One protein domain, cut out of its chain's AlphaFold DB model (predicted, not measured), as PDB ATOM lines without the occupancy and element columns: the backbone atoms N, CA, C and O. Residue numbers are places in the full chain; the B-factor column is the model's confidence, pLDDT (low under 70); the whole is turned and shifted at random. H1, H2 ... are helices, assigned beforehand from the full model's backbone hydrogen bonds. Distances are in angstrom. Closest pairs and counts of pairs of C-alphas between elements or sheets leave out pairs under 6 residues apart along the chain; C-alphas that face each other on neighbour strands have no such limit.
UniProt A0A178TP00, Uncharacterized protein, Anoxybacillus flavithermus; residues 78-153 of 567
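This is residues 78 to 153 of the 567 residues of an uncharacterized protein of Anoxybacillus flavithermus (UniProt A0A178TP00). A loose, elongated arch of short helices: H2, H3 and H4 follow one another round a curve, and H5, the longest, runs back across the open side to meet H2 near its end as a V. H1 lies over one side of the gap, close to H3 and H5, and residues 126 to 137 make the turn at the far end. The printed part has 76 residues with five named helices in the order H1, H2, H3, H4, H5 and no named strand, and its class is all helix. It is loose, with a radius of gyration of the C-alphas of 14.4 A, and spans 45 by 24 by 17 A.

H5, residues 138 to 151, touches H2, residues 95 to 107, with its residues 146 to 151 alone. Their closest C-alphas, those of Arg 98 and Ile 150, are 5.8 A apart, and the two run opposite ways at a steep tilt of 35.4 degrees, only just past shallow. H1, residues 78 to 83, is close to H5 but not clearly touching, the closest C-alphas being those of Tyr 81 and Ile 142 at 6.5 A. H1 is also close to but not clearly touching H3, residues 111 to 116, through the C-alphas of Val 80 and Ile 112 at 7.1 A. H4, residues 119 to 125, is apart from H1, H2 and H5. In H1 to H5 every O i to N i+4 pair is within hydrogen-bond range.

H5 is 20.1 A from first to last C-alpha and ends at C-alpha 151, (-56.540, -6.021, 18.208). H2 is 18.2 A, H4 9.7 A, H3 8.9 A and H1 8.7 A. H1 begins at C-alpha 78, (-70.052, -6.506, 36.505).

The C-alphas of Arg 93 and Lys 129, the two farthest apart, are 45.3 A apart. The printed part has no cut. The links H1 to H2 and H4 to H5 are long. Residues 119 to 137 have pLDDT under 70.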
ATOM      1  N   GLN A  78     -70.575  -5.205  36.091       77.75
ATOM      2  CA  GLN A  78     -70.052  -6.506  36.505       77.75
ATOM      3  C   GLN A  78     -70.664  -7.666  35.704       77.75
ATOM      4  O   GLN A  78     -69.942  -8.589  35.328       77.75
ATOM      5  N   LYS A  79     -71.965  -7.605  35.387       79.69
ATOM      6  CA  LYS A  79     -72.627  -8.603  34.534       79.69
ATOM      7  C   LYS A  79     -72.102  -8.566  33.097       79.69
ATOM      8  O   LYS A  79     -72.025  -9.612  32.459       79.69
ATOM      9  N   VAL A  80     -71.681  -7.398  32.604       79.56
ATOM     10  CA  VAL A  80     -71.023  -7.266  31.289       79.56
ATOM     11  C   VAL A  80     -69.682  -7.999  31.299       79.56
ATOM     12  O   VAL A  80     -69.406  -8.807  30.417       79.56
ATOM     13  N   TYR A  81     -68.883  -7.798  32.350       81.44
ATOM     14  CA  TYR A  81     -67.609  -8.498  32.514       81.44
ATOM     15  C   TYR A  81     -67.779 -10.027  32.568       81.44
ATOM     16  O   TYR A  81     -67.015 -10.756  31.937       81.44
ATOM     17  N   THR A  82     -68.781 -10.538  33.290       83.75
ATOM     18  CA  THR A  82     -69.016 -11.990  33.358       83.75
ATOM     19  C   THR A  82     -69.603 -12.573  32.077       83.75
ATOM     20  O   THR A  82     -69.318 -13.726  31.771       83.75
ATOM     21  N   SER A  83     -70.411 -11.807  31.340       82.88
ATOM     22  CA  SER A  83     -71.104 -12.307  30.144       82.88
ATOM     23  C   SER A  83     -70.245 -12.222  28.884       82.88
ATOM     24  O   SER A  83     -70.391 -13.075  28.015       82.88
ATOM     25  N   ILE A  84     -69.328 -11.248  28.814       84.69
ATOM     26  CA  ILE A  84     -68.415 -11.057  27.680       84.69
ATOM     27  C   ILE A  84     -66.987 -11.456  28.056       84.69
ATOM     28  O   ILE A  84     -66.481 -12.453  27.553       84.69
ATOM     29  N   ASN A  85     -66.325 -10.720  28.958       82.38
ATOM     30  CA  ASN A  85     -64.872 -10.855  29.149       82.38
ATOM     31  C   ASN A  85     -64.436 -12.239  29.641       82.38
ATOM     32  O   ASN A  85     -63.376 -12.708  29.242       82.38
ATOM     33  N   LYS A  86     -65.232 -12.903  30.489       85.56
ATOM     34  CA  LYS A  86     -64.935 -14.277  30.933       85.56
ATOM     35  C   LYS A  86     -65.096 -15.331  29.834       85.56
ATOM     36  O   LYS A  86     -64.579 -16.429  29.997       85.56
ATOM     37  N   LYS A  87     -65.825 -15.020  28.761       88.19
ATOM     38  CA  LYS A  87     -66.083 -15.924  27.633       88.19
ATOM     39  C   LYS A  87     -65.188 -15.632  26.421       88.19
ATOM     40  O   LYS A  87     -65.386 -16.234  25.373       88.19
ATOM     41  N   LEU A  88     -64.237 -14.700  26.541       89.19
ATOM     42  CA  LEU A  88     -63.249 -14.450  25.494       89.19
ATOM     43  C   LEU A  88     -62.255 -15.612  25.442       89.19
ATOM     44  O   LEU A  88     -61.669 -15.971  26.462       89.19
ATOM     45  N   ASP A  89     -62.051 -16.157  24.249       88.94
ATOM     46  CA  ASP A  89     -61.169 -17.292  24.009       88.94
ATOM     47  C   ASP A  89     -59.834 -16.832  23.403       88.94
ATOM     48  O   ASP A  89     -59.710 -16.564  22.206       88.94
ATOM     49  N   TYR A  90     -58.804 -16.728  24.242       84.69
ATOM     50  CA  TYR A  90     -57.472 -16.290  23.813       84.69
ATOM     51  C   TYR A  90     -56.724 -17.327  22.963       84.69
ATOM     52  O   TYR A  90     -55.732 -16.949  22.327       84.69
ATOM     53  N   ASP A  91     -57.222 -18.566  22.877       85.06
ATOM     54  CA  ASP A  91     -56.666 -19.609  22.012       85.06
ATOM     55  C   ASP A  91     -57.066 -19.400  20.541       85.06
ATOM     56  O   ASP A  91     -56.404 -19.912  19.630       85.06
ATOM     57  N   LEU A  92     -58.079 -18.560  20.271       87.00
ATOM     58  CA  LEU A  92     -58.411 -18.143  18.911       87.00
ATOM     59  C   LEU A  92     -57.242 -17.388  18.278       87.00
ATOM     60  O   LEU A  92     -56.824 -16.310  18.715       87.00
ATOM     61  N   ARG A  93     -56.726 -17.963  17.194       81.25
ATOM     62  CA  ARG A  93     -55.482 -17.537  16.548       81.25
ATOM     63  C   ARG A  93     -55.637 -16.294  15.671       81.25
ATOM     64  O   ARG A  93     -54.685 -15.520  15.542       81.25
ATOM     65  N   TYR A  94     -56.808 -16.116  15.063       87.12
ATOM     66  CA  TYR A  94     -57.057 -15.111  14.032       87.12
ATOM     67  C   TYR A  94     -58.014 -14.017  14.504       87.12
ATOM     68  O   TYR A  94     -58.981 -14.281  15.215       87.12
ATOM     69  N   GLY A  95     -57.759 -12.780  14.072       85.31
ATOM     70  CA  GLY A  95     -58.579 -11.623  14.434       85.31
ATOM     71  C   GLY A  95     -60.030 -11.746  13.967       85.31
ATOM     72  O   GLY A  95     -60.933 -11.411  14.728       85.31
ATOM     73  N   ASP A  96     -60.270 -12.281  12.765       87.06
ATOM     74  CA  ASP A  96     -61.628 -12.450  12.228       87.06
ATOM     75  C   ASP A  96     -62.471 -13.408  13.096       87.06
ATOM     76  O   ASP A  96     -63.647 -13.137  13.342       87.06
ATOM     77  N   ASP A  97     -61.869 -14.478  13.626       88.06
ATOM     78  CA  ASP A  97     -62.552 -15.426  14.519       88.06
ATOM     79  C   ASP A  97     -62.860 -14.784  15.879       88.06
ATOM     80  O   ASP A  97     -63.961 -14.932  16.411       88.06
ATOM     81  N   ARG A  98     -61.925 -13.983  16.409       89.44
ATOM     82  CA  ARG A  98     -62.135 -13.204  17.640       89.44
ATOM     83  C   ARG A  98     -63.264 -12.186  17.492       89.44
ATOM     84  O   ARG A  98     -64.060 -12.033  18.413       89.44
ATOM     85  N   VAL A  99     -63.353 -11.510  16.343       89.44
ATOM     86  CA  VAL A  99     -64.442 -10.567  16.036       89.44
ATOM     87  C   VAL A  99     -65.783 -11.289  15.961       89.44
ATOM     88  O   VAL A  99     -66.754 -10.797  16.530       89.44
ATOM     89  N   ARG A 100     -65.850 -12.460  15.313       90.56
ATOM     90  CA  ARG A 100     -67.083 -13.264  15.266       90.56
ATOM     91  C   ARG A 100     -67.545 -13.670  16.660       90.56
ATOM     92  O   ARG A 100     -68.716 -13.479  16.968       90.56
ATOM     93  N   LEU A 101     -66.627 -14.150  17.503       90.69
ATOM     94  CA  LEU A 101     -66.942 -14.506  18.886       90.69
ATOM     95  C   LEU A 101     -67.485 -13.299  19.665       90.69
ATOM     96  O   LEU A 101     -68.507 -13.410  20.332       90.69
ATOM     97  N   VAL A 102     -66.829 -12.137  19.573       89.31
ATOM     98  CA  VAL A 102     -67.286 -10.925  20.274       89.31
ATOM     99  C   VAL A 102     -68.649 -10.462  19.763       89.31
ATOM    100  O   VAL A 102     -69.501 -10.118  20.577       89.31
ATOM    101  N   ASN A 103     -68.881 -10.480  18.448       89.00
ATOM    102  CA  ASN A 103     -70.179 -10.116  17.879       89.00
ATOM    103  C   ASN A 103     -71.284 -11.049  18.380       89.00
ATOM    104  O   ASN A 103     -72.302 -10.556  18.850       89.00
ATOM    105  N   GLN A 104     -71.048 -12.364  18.379       91.44
ATOM    106  CA  GLN A 104     -71.999 -13.336  18.916       91.44
ATOM    107  C   GLN A 104     -72.279 -13.088  20.405       91.44
ATOM    108  O   GLN A 104     -73.429 -13.036  20.821       91.44
ATOM    109  N   LEU A 105     -71.242 -12.833  21.211       89.44
ATOM    110  CA  LEU A 105     -71.409 -12.516  22.632       89.44
ATOM    111  C   LEU A 105     -72.189 -11.212  22.868       89.44
ATOM    112  O   LEU A 105     -72.885 -11.104  23.875       89.44
ATOM    113  N   ILE A 106     -72.077 -10.220  21.983       86.69
ATOM    114  CA  ILE A 106     -72.858  -8.977  22.058       86.69
ATOM    115  C   ILE A 106     -74.305  -9.218  21.609       86.69
ATOM    116  O   ILE A 106     -75.226  -8.724  22.258       86.69
ATOM    117  N   GLU A 107     -74.517  -9.995  20.546       87.50
ATOM    118  CA  GLU A 107     -75.844 -10.384  20.054       87.50
ATOM    119  C   GLU A 107     -76.613 -11.213  21.090       87.50
ATOM    120  O   GLU A 107     -77.778 -10.926  21.351       87.50
ATOM    121  N   ASP A 108     -75.949 -12.140  21.782       85.94
ATOM    122  CA  ASP A 108     -76.526 -12.912  22.889       85.94
ATOM    123  C   ASP A 108     -76.847 -12.034  24.118       85.94
ATOM    124  O   ASP A 108     -77.602 -12.428  25.008       85.94
ATOM    125  N   ASN A 109     -76.269 -10.828  24.193       85.38
ATOM    126  CA  ASN A 109     -76.401  -9.900  25.314       85.38
ATOM    127  C   ASN A 109     -76.874  -8.508  24.865       85.38
ATOM    128  O   ASN A 109     -76.343  -7.491  25.318       85.38
ATOM    129  N   GLN A 110     -77.918  -8.436  24.028       81.06
ATOM    130  CA  GLN A 110     -78.450  -7.151  23.532       81.06
ATOM    131  C   GLN A 110     -78.850  -6.170  24.649       81.06
ATOM    132  O   GLN A 110     -78.845  -4.955  24.450       81.06
ATOM    133  N   TRP A 111     -79.132  -6.670  25.856       82.31
ATOM    134  CA  TRP A 111     -79.405  -5.848  27.037       82.31
ATOM    135  C   TRP A 111     -78.267  -4.863  27.376       82.31
ATOM    136  O   TRP A 111     -78.510  -3.858  28.041       82.31
ATOM    137  N   ILE A 112     -77.039  -5.095  26.898       82.00
ATOM    138  CA  ILE A 112     -75.898  -4.182  27.069       82.00
ATOM    139  C   ILE A 112     -76.150  -2.835  26.380       82.00
ATOM    140  O   ILE A 112     -75.738  -1.799  26.904       82.00
ATOM    141  N   TYR A 113     -76.866  -2.821  25.250       78.62
ATOM    142  CA  TYR A 113     -77.268  -1.573  24.600       78.62
ATOM    143  C   TYR A 113     -78.202  -0.762  25.502       78.62
ATOM    144  O   TYR A 113     -78.011   0.443  25.654       78.62
ATOM    145  N   ASN A 114     -79.135  -1.432  26.181       76.75
ATOM    146  CA  ASN A 114     -80.037  -0.792  27.140       76.75
ATOM    147  C   ASN A 114     -79.274  -0.272  28.365       76.75
ATOM    148  O   ASN A 114     -79.555   0.826  28.836       76.75
ATOM    149  N   LEU A 115     -78.257  -1.006  28.833       77.31
ATOM    150  CA  LEU A 115     -77.382  -0.547  29.913       77.31
ATOM    151  C   LEU A 115     -76.615   0.724  29.515       77.31
ATOM    152  O   LEU A 115     -76.575   1.673  30.297       77.31
ATOM    153  N   LYS A 116     -76.024   0.782  28.314       72.69
ATOM    154  CA  LYS A 116     -75.293   1.975  27.840       72.69
ATOM    155  C   LYS A 116     -76.214   3.187  27.685       72.69
ATOM    156  O   LYS A 116     -75.805   4.304  27.983       72.69
ATOM    157  N   SER A 117     -77.449   2.947  27.260       71.00
ATOM    158  CA  SER A 117     -78.491   3.966  27.125       71.00
ATOM    159  C   SER A 117     -79.214   4.285  28.440       71.00
ATOM    160  O   SER A 117     -80.141   5.092  28.437       71.00
ATOM    161  N   SER A 118     -78.822   3.672  29.563       72.25
ATOM    162  CA  SER A 118     -79.400   3.977  30.872       72.25
ATOM    163  C   SER A 118     -79.044   5.398  31.305       72.25
ATOM    164  O   SER A 118     -77.923   5.874  31.092       72.25
ATOM    165  N   SER A 119     -79.986   6.060  31.979       63.75
ATOM    166  CA  SER A 119     -79.781   7.393  32.555       63.75
ATOM    167  C   SER A 119     -78.556   7.438  33.468       63.75
ATOM    168  O   SER A 119     -77.852   8.438  33.472       63.75
ATOM    169  N   ARG A 120     -78.236   6.334  34.154       67.69
ATOM    170  CA  ARG A 120     -77.084   6.207  35.052       67.69
ATOM    171  C   ARG A 120     -75.736   6.288  34.337       67.69
ATOM    172  O   ARG A 120     -74.817   6.939  34.836       67.69
ATOM    173  N   ILE A 121     -75.574   5.592  33.208       69.69
ATOM    174  CA  ILE A 121     -74.334   5.675  32.418       69.69
ATOM    175  C   ILE A 121     -74.271   7.036  31.727       69.69
ATOM    176  O   ILE A 121     -73.255   7.716  31.820       69.69
ATOM    177  N   ILE A 122     -75.381   7.494  31.147       69.56
ATOM    178  CA  ILE A 122     -75.451   8.797  30.479       69.56
ATOM    179  C   ILE A 122     -75.153   9.947  31.455       69.56
ATOM    180  O   ILE A 122     -74.371  10.830  31.124       69.56
ATOM    181  N   ALA A 123     -75.694   9.940  32.672       66.81
ATOM    182  CA  ALA A 123     -75.444  10.977  33.674       66.81
ATOM    183  C   ALA A 123     -73.978  11.017  34.132       66.81
ATOM    184  O   ALA A 123     -73.475  12.085  34.475       66.81
ATOM    185  N   LYS A 124     -73.273   9.877  34.102       67.31
ATOM    186  CA  LYS A 124     -71.823   9.810  34.358       67.31
ATOM    187  C   LYS A 124     -70.987  10.301  33.177       67.31
ATOM    188  O   LYS A 124     -69.905  10.854  33.393       67.31
ATOM    189  N   GLU A 125     -71.489  10.141  31.953       66.19
ATOM    190  CA  GLU A 125     -70.910  10.741  30.744       66.19
ATOM    191  C   GLU A 125     -71.164  12.257  30.667       66.19
ATOM    192  O   GLU A 125     -70.320  13.008  30.176       66.19
ATOM    193  N   ILE A 126     -72.293  12.742  31.197       66.88
ATOM    194  CA  ILE A 126     -72.611  14.173  31.280       66.88
ATOM    195  C   ILE A 126     -71.746  14.816  32.373       66.88
ATOM    196  O   ILE A 126     -72.112  14.914  33.546       66.88
ATOM    197  N   LYS A 127     -70.559  15.280  31.980       63.47
ATOM    198  CA  LYS A 127     -69.635  15.984  32.875       63.47
ATOM    199  C   LYS A 127     -70.164  17.376  33.230       63.47
ATOM    200  O   LYS A 127     -70.518  18.172  32.360       63.47
ATOM    201  N   LYS A 128     -70.164  17.708  34.524       66.06
ATOM    202  CA  LYS A 128     -70.359  19.088  34.999       66.06
ATOM    203  C   LYS A 128     -69.062  19.883  34.795       66.06
ATOM    204  O   LYS A 128     -67.991  19.292  34.710       66.06
ATOM    205  N   LYS A 129     -69.127  21.222  34.784       56.97
ATOM    206  CA  LYS A 129     -67.957  22.112  34.567       56.97
ATOM    207  C   LYS A 129     -66.765  21.853  35.515       56.97
ATOM    208  O   LYS A 129     -65.646  22.211  35.172       56.97
ATOM    209  N   ASN A 130     -67.009  21.220  36.667       57.12
ATOM    210  CA  ASN A 130     -65.997  20.879  37.674       57.12
ATOM    211  C   ASN A 130     -65.685  19.369  37.747       57.12
ATOM    212  O   ASN A 130     -64.894  18.957  38.591       57.12
ATOM    213  N   SER A 131     -66.316  18.532  36.919       52.25
ATOM    214  CA  SER A 131     -66.010  17.098  36.866       52.25
ATOM    215  C   SER A 131     -64.699  16.864  36.121       52.25
ATOM    216  O   SER A 131     -64.404  17.531  35.128       52.25
ATOM    217  N   PHE A 132     -63.924  15.879  36.572       49.75
ATOM    218  CA  PHE A 132     -62.720  15.441  35.874       49.75
ATOM    219  C   PHE A 132     -63.078  14.978  34.449       49.75
ATOM    220  O   PHE A 132     -64.008  14.192  34.258       49.75
ATOM    221  N   LEU A 133     -62.337  15.462  33.443       55.72
ATOM    222  CA  LEU A 133     -62.579  15.140  32.027       55.72
ATOM    223  C   LEU A 133     -62.343  13.657  31.698       55.72
ATOM    224  O   LEU A 133     -62.905  13.149  30.736       55.72
ATOM    225  N   ALA A 134     -61.533  12.969  32.502       52.50
ATOM    226  CA  ALA A 134     -61.243  11.548  32.372       52.50
ATOM    227  C   ALA A 134     -61.478  10.863  33.721       52.50
ATOM    228  O   ALA A 134     -60.563  10.692  34.522       52.50
ATOM    229  N   GLU A 135     -62.725  10.496  33.999       55.00
ATOM    230  CA  GLU A 135     -62.986   9.480  35.015       55.00
ATOM    231  C   GLU A 135     -62.814   8.117  34.346       55.00
ATOM    232  O   GLU A 135     -63.547   7.803  33.415       55.00
ATOM    233  N   ASN A 136     -61.845   7.319  34.806       59.12
ATOM    234  CA  ASN A 136     -61.683   5.927  34.382       59.12
ATOM    235  C   ASN A 136     -62.920   5.125  34.801       59.12
ATOM    236  O   ASN A 136     -62.987   4.608  35.925       59.12
ATOM    237  N   GLN A 137     -63.921   5.023  33.928       68.88
ATOM    238  CA  GLN A 137     -65.113   4.262  34.255       68.88
ATOM    239  C   GLN A 137     -64.828   2.766  34.148       68.88
ATOM    240  O   GLN A 137     -64.112   2.279  33.273       68.88
ATOM    241  N   ARG A 138     -65.441   1.989  35.046       72.44
ATOM    242  CA  ARG A 138     -65.321   0.523  35.013       72.44
ATOM    243  C   ARG A 138     -65.832  -0.072  33.699       72.44
ATOM    244  O   ARG A 138     -65.331  -1.114  33.297       72.44
ATOM    245  N   PHE A 139     -66.813   0.566  33.060       76.06
ATOM    246  CA  PHE A 139     -67.360   0.128  31.777       76.06
ATOM    247  C   PHE A 139     -66.358   0.336  30.631       76.06
ATOM    248  O   PHE A 139     -66.134  -0.593  29.859       76.06
ATOM    249  N   ASP A 140     -65.668   1.478  30.597       77.50
ATOM    250  CA  ASP A 140     -64.623   1.767  29.603       77.50
ATOM    251  C   ASP A 140     -63.474   0.764  29.697       77.50
ATOM    252  O   ASP A 140     -63.097   0.151  28.703       77.50
ATOM    253  N   ASN A 141     -63.025   0.453  30.916       81.00
ATOM    254  CA  ASN A 141     -62.003  -0.573  31.144       81.00
ATOM    255  C   ASN A 141     -62.419  -1.972  30.647       81.00
ATOM    256  O   ASN A 141     -61.568  -2.809  30.335       81.00
ATOM    257  N   ILE A 142     -63.722  -2.277  30.629       81.62
ATOM    258  CA  ILE A 142     -64.236  -3.545  30.094       81.62
ATOM    259  C   ILE A 142     -64.179  -3.516  28.566       81.62
ATOM    260  O   ILE A 142     -63.691  -4.482  27.974       81.62
ATOM    261  N   LEU A 143     -64.607  -2.413  27.945       81.75
ATOM    262  CA  LEU A 143     -64.535  -2.217  26.497       81.75
ATOM    263  C   LEU A 143     -63.090  -2.236  25.989       81.75
ATOM    264  O   LEU A 143     -62.812  -2.899  24.992       81.75
ATOM    265  N   ASP A 144     -62.163  -1.617  26.715       82.12
ATOM    266  CA  ASP A 144     -60.739  -1.616  26.379       82.12
ATOM    267  C   ASP A 144     -60.156  -3.030  26.355       82.12
ATOM    268  O   ASP A 144     -59.368  -3.370  25.472       82.12
ATOM    269  N   LYS A 145     -60.574  -3.902  27.280       84.12
ATOM    270  CA  LYS A 145     -60.151  -5.312  27.285       84.12
ATOM    271  C   LYS A 145     -60.689  -6.083  26.081       84.12
ATOM    272  O   LYS A 145     -59.949  -6.872  25.497       84.12
ATOM    273  N   VAL A 146     -61.942  -5.844  25.690       85.31
ATOM    274  CA  VAL A 146     -62.539  -6.451  24.487       85.31
ATOM    275  C   VAL A 146     -61.834  -5.945  23.225       85.31
ATOM    276  O   VAL A 146     -61.474  -6.740  22.356       85.31
ATOM    277  N   ALA A 147     -61.555  -4.643  23.149       84.81
ATOM    278  CA  ALA A 147     -60.811  -4.042  22.046       84.81
ATOM    279  C   ALA A 147     -59.391  -4.620  21.953       84.81
ATOM    280  O   ALA A 147     -58.961  -5.047  20.883       84.81
ATOM    281  N   THR A 148     -58.693  -4.720  23.085       83.94
ATOM    282  CA  THR A 148     -57.366  -5.342  23.193       83.94
ATOM    283  C   THR A 148     -57.403  -6.788  22.695       83.94
ATOM    284  O   THR A 148     -56.575  -7.184  21.882       83.94
ATOM    285  N   TYR A 149     -58.388  -7.581  23.112       85.75
ATOM    286  CA  TYR A 149     -58.531  -8.968  22.672       85.75
ATOM    287  C   TYR A 149     -58.633  -9.108  21.142       85.75
ATOM    288  O   TYR A 149     -57.947  -9.952  20.555       85.75
ATOM    289  N   ILE A 150     -59.424  -8.248  20.492       82.44
ATOM    290  CA  ILE A 150     -59.576  -8.226  19.029       82.44
ATOM    291  C   ILE A 150     -58.275  -7.779  18.349       82.44
ATOM    292  O   ILE A 150     -57.823  -8.398  17.386       82.44
ATOM    293  N   VAL A 151     -57.667  -6.707  18.855       79.38
ATOM    294  CA  VAL A 151     -56.540  -6.021  18.208       79.38
ATOM    295  C   VAL A 151     -55.220  -6.780  18.350       79.38
ATOM    296  O   VAL A 151     -54.381  -6.722  17.457       79.38
ATOM    297  N   PHE A 152     -55.030  -7.526  19.439       80.00
ATOM    298  CA  PHE A 152     -53.787  -8.259  19.698       80.00
ATOM    299  C   PHE A 152     -53.675  -9.596  18.941       80.00
ATOM    300  O   PHE A 152     -52.734 -10.357  19.175       80.00
ATOM    301  N   ALA A 153     -54.600  -9.911  18.030       80.62
ATOM    302  CA  ALA A 153     -54.442 -11.063  17.148       80.62
ATOM    303  C   ALA A 153     -53.252 -10.862  16.194       80.62
ATOM    304  O   ALA A 153     -53.105  -9.819  15.558       80.62
TER     305      ALA A 153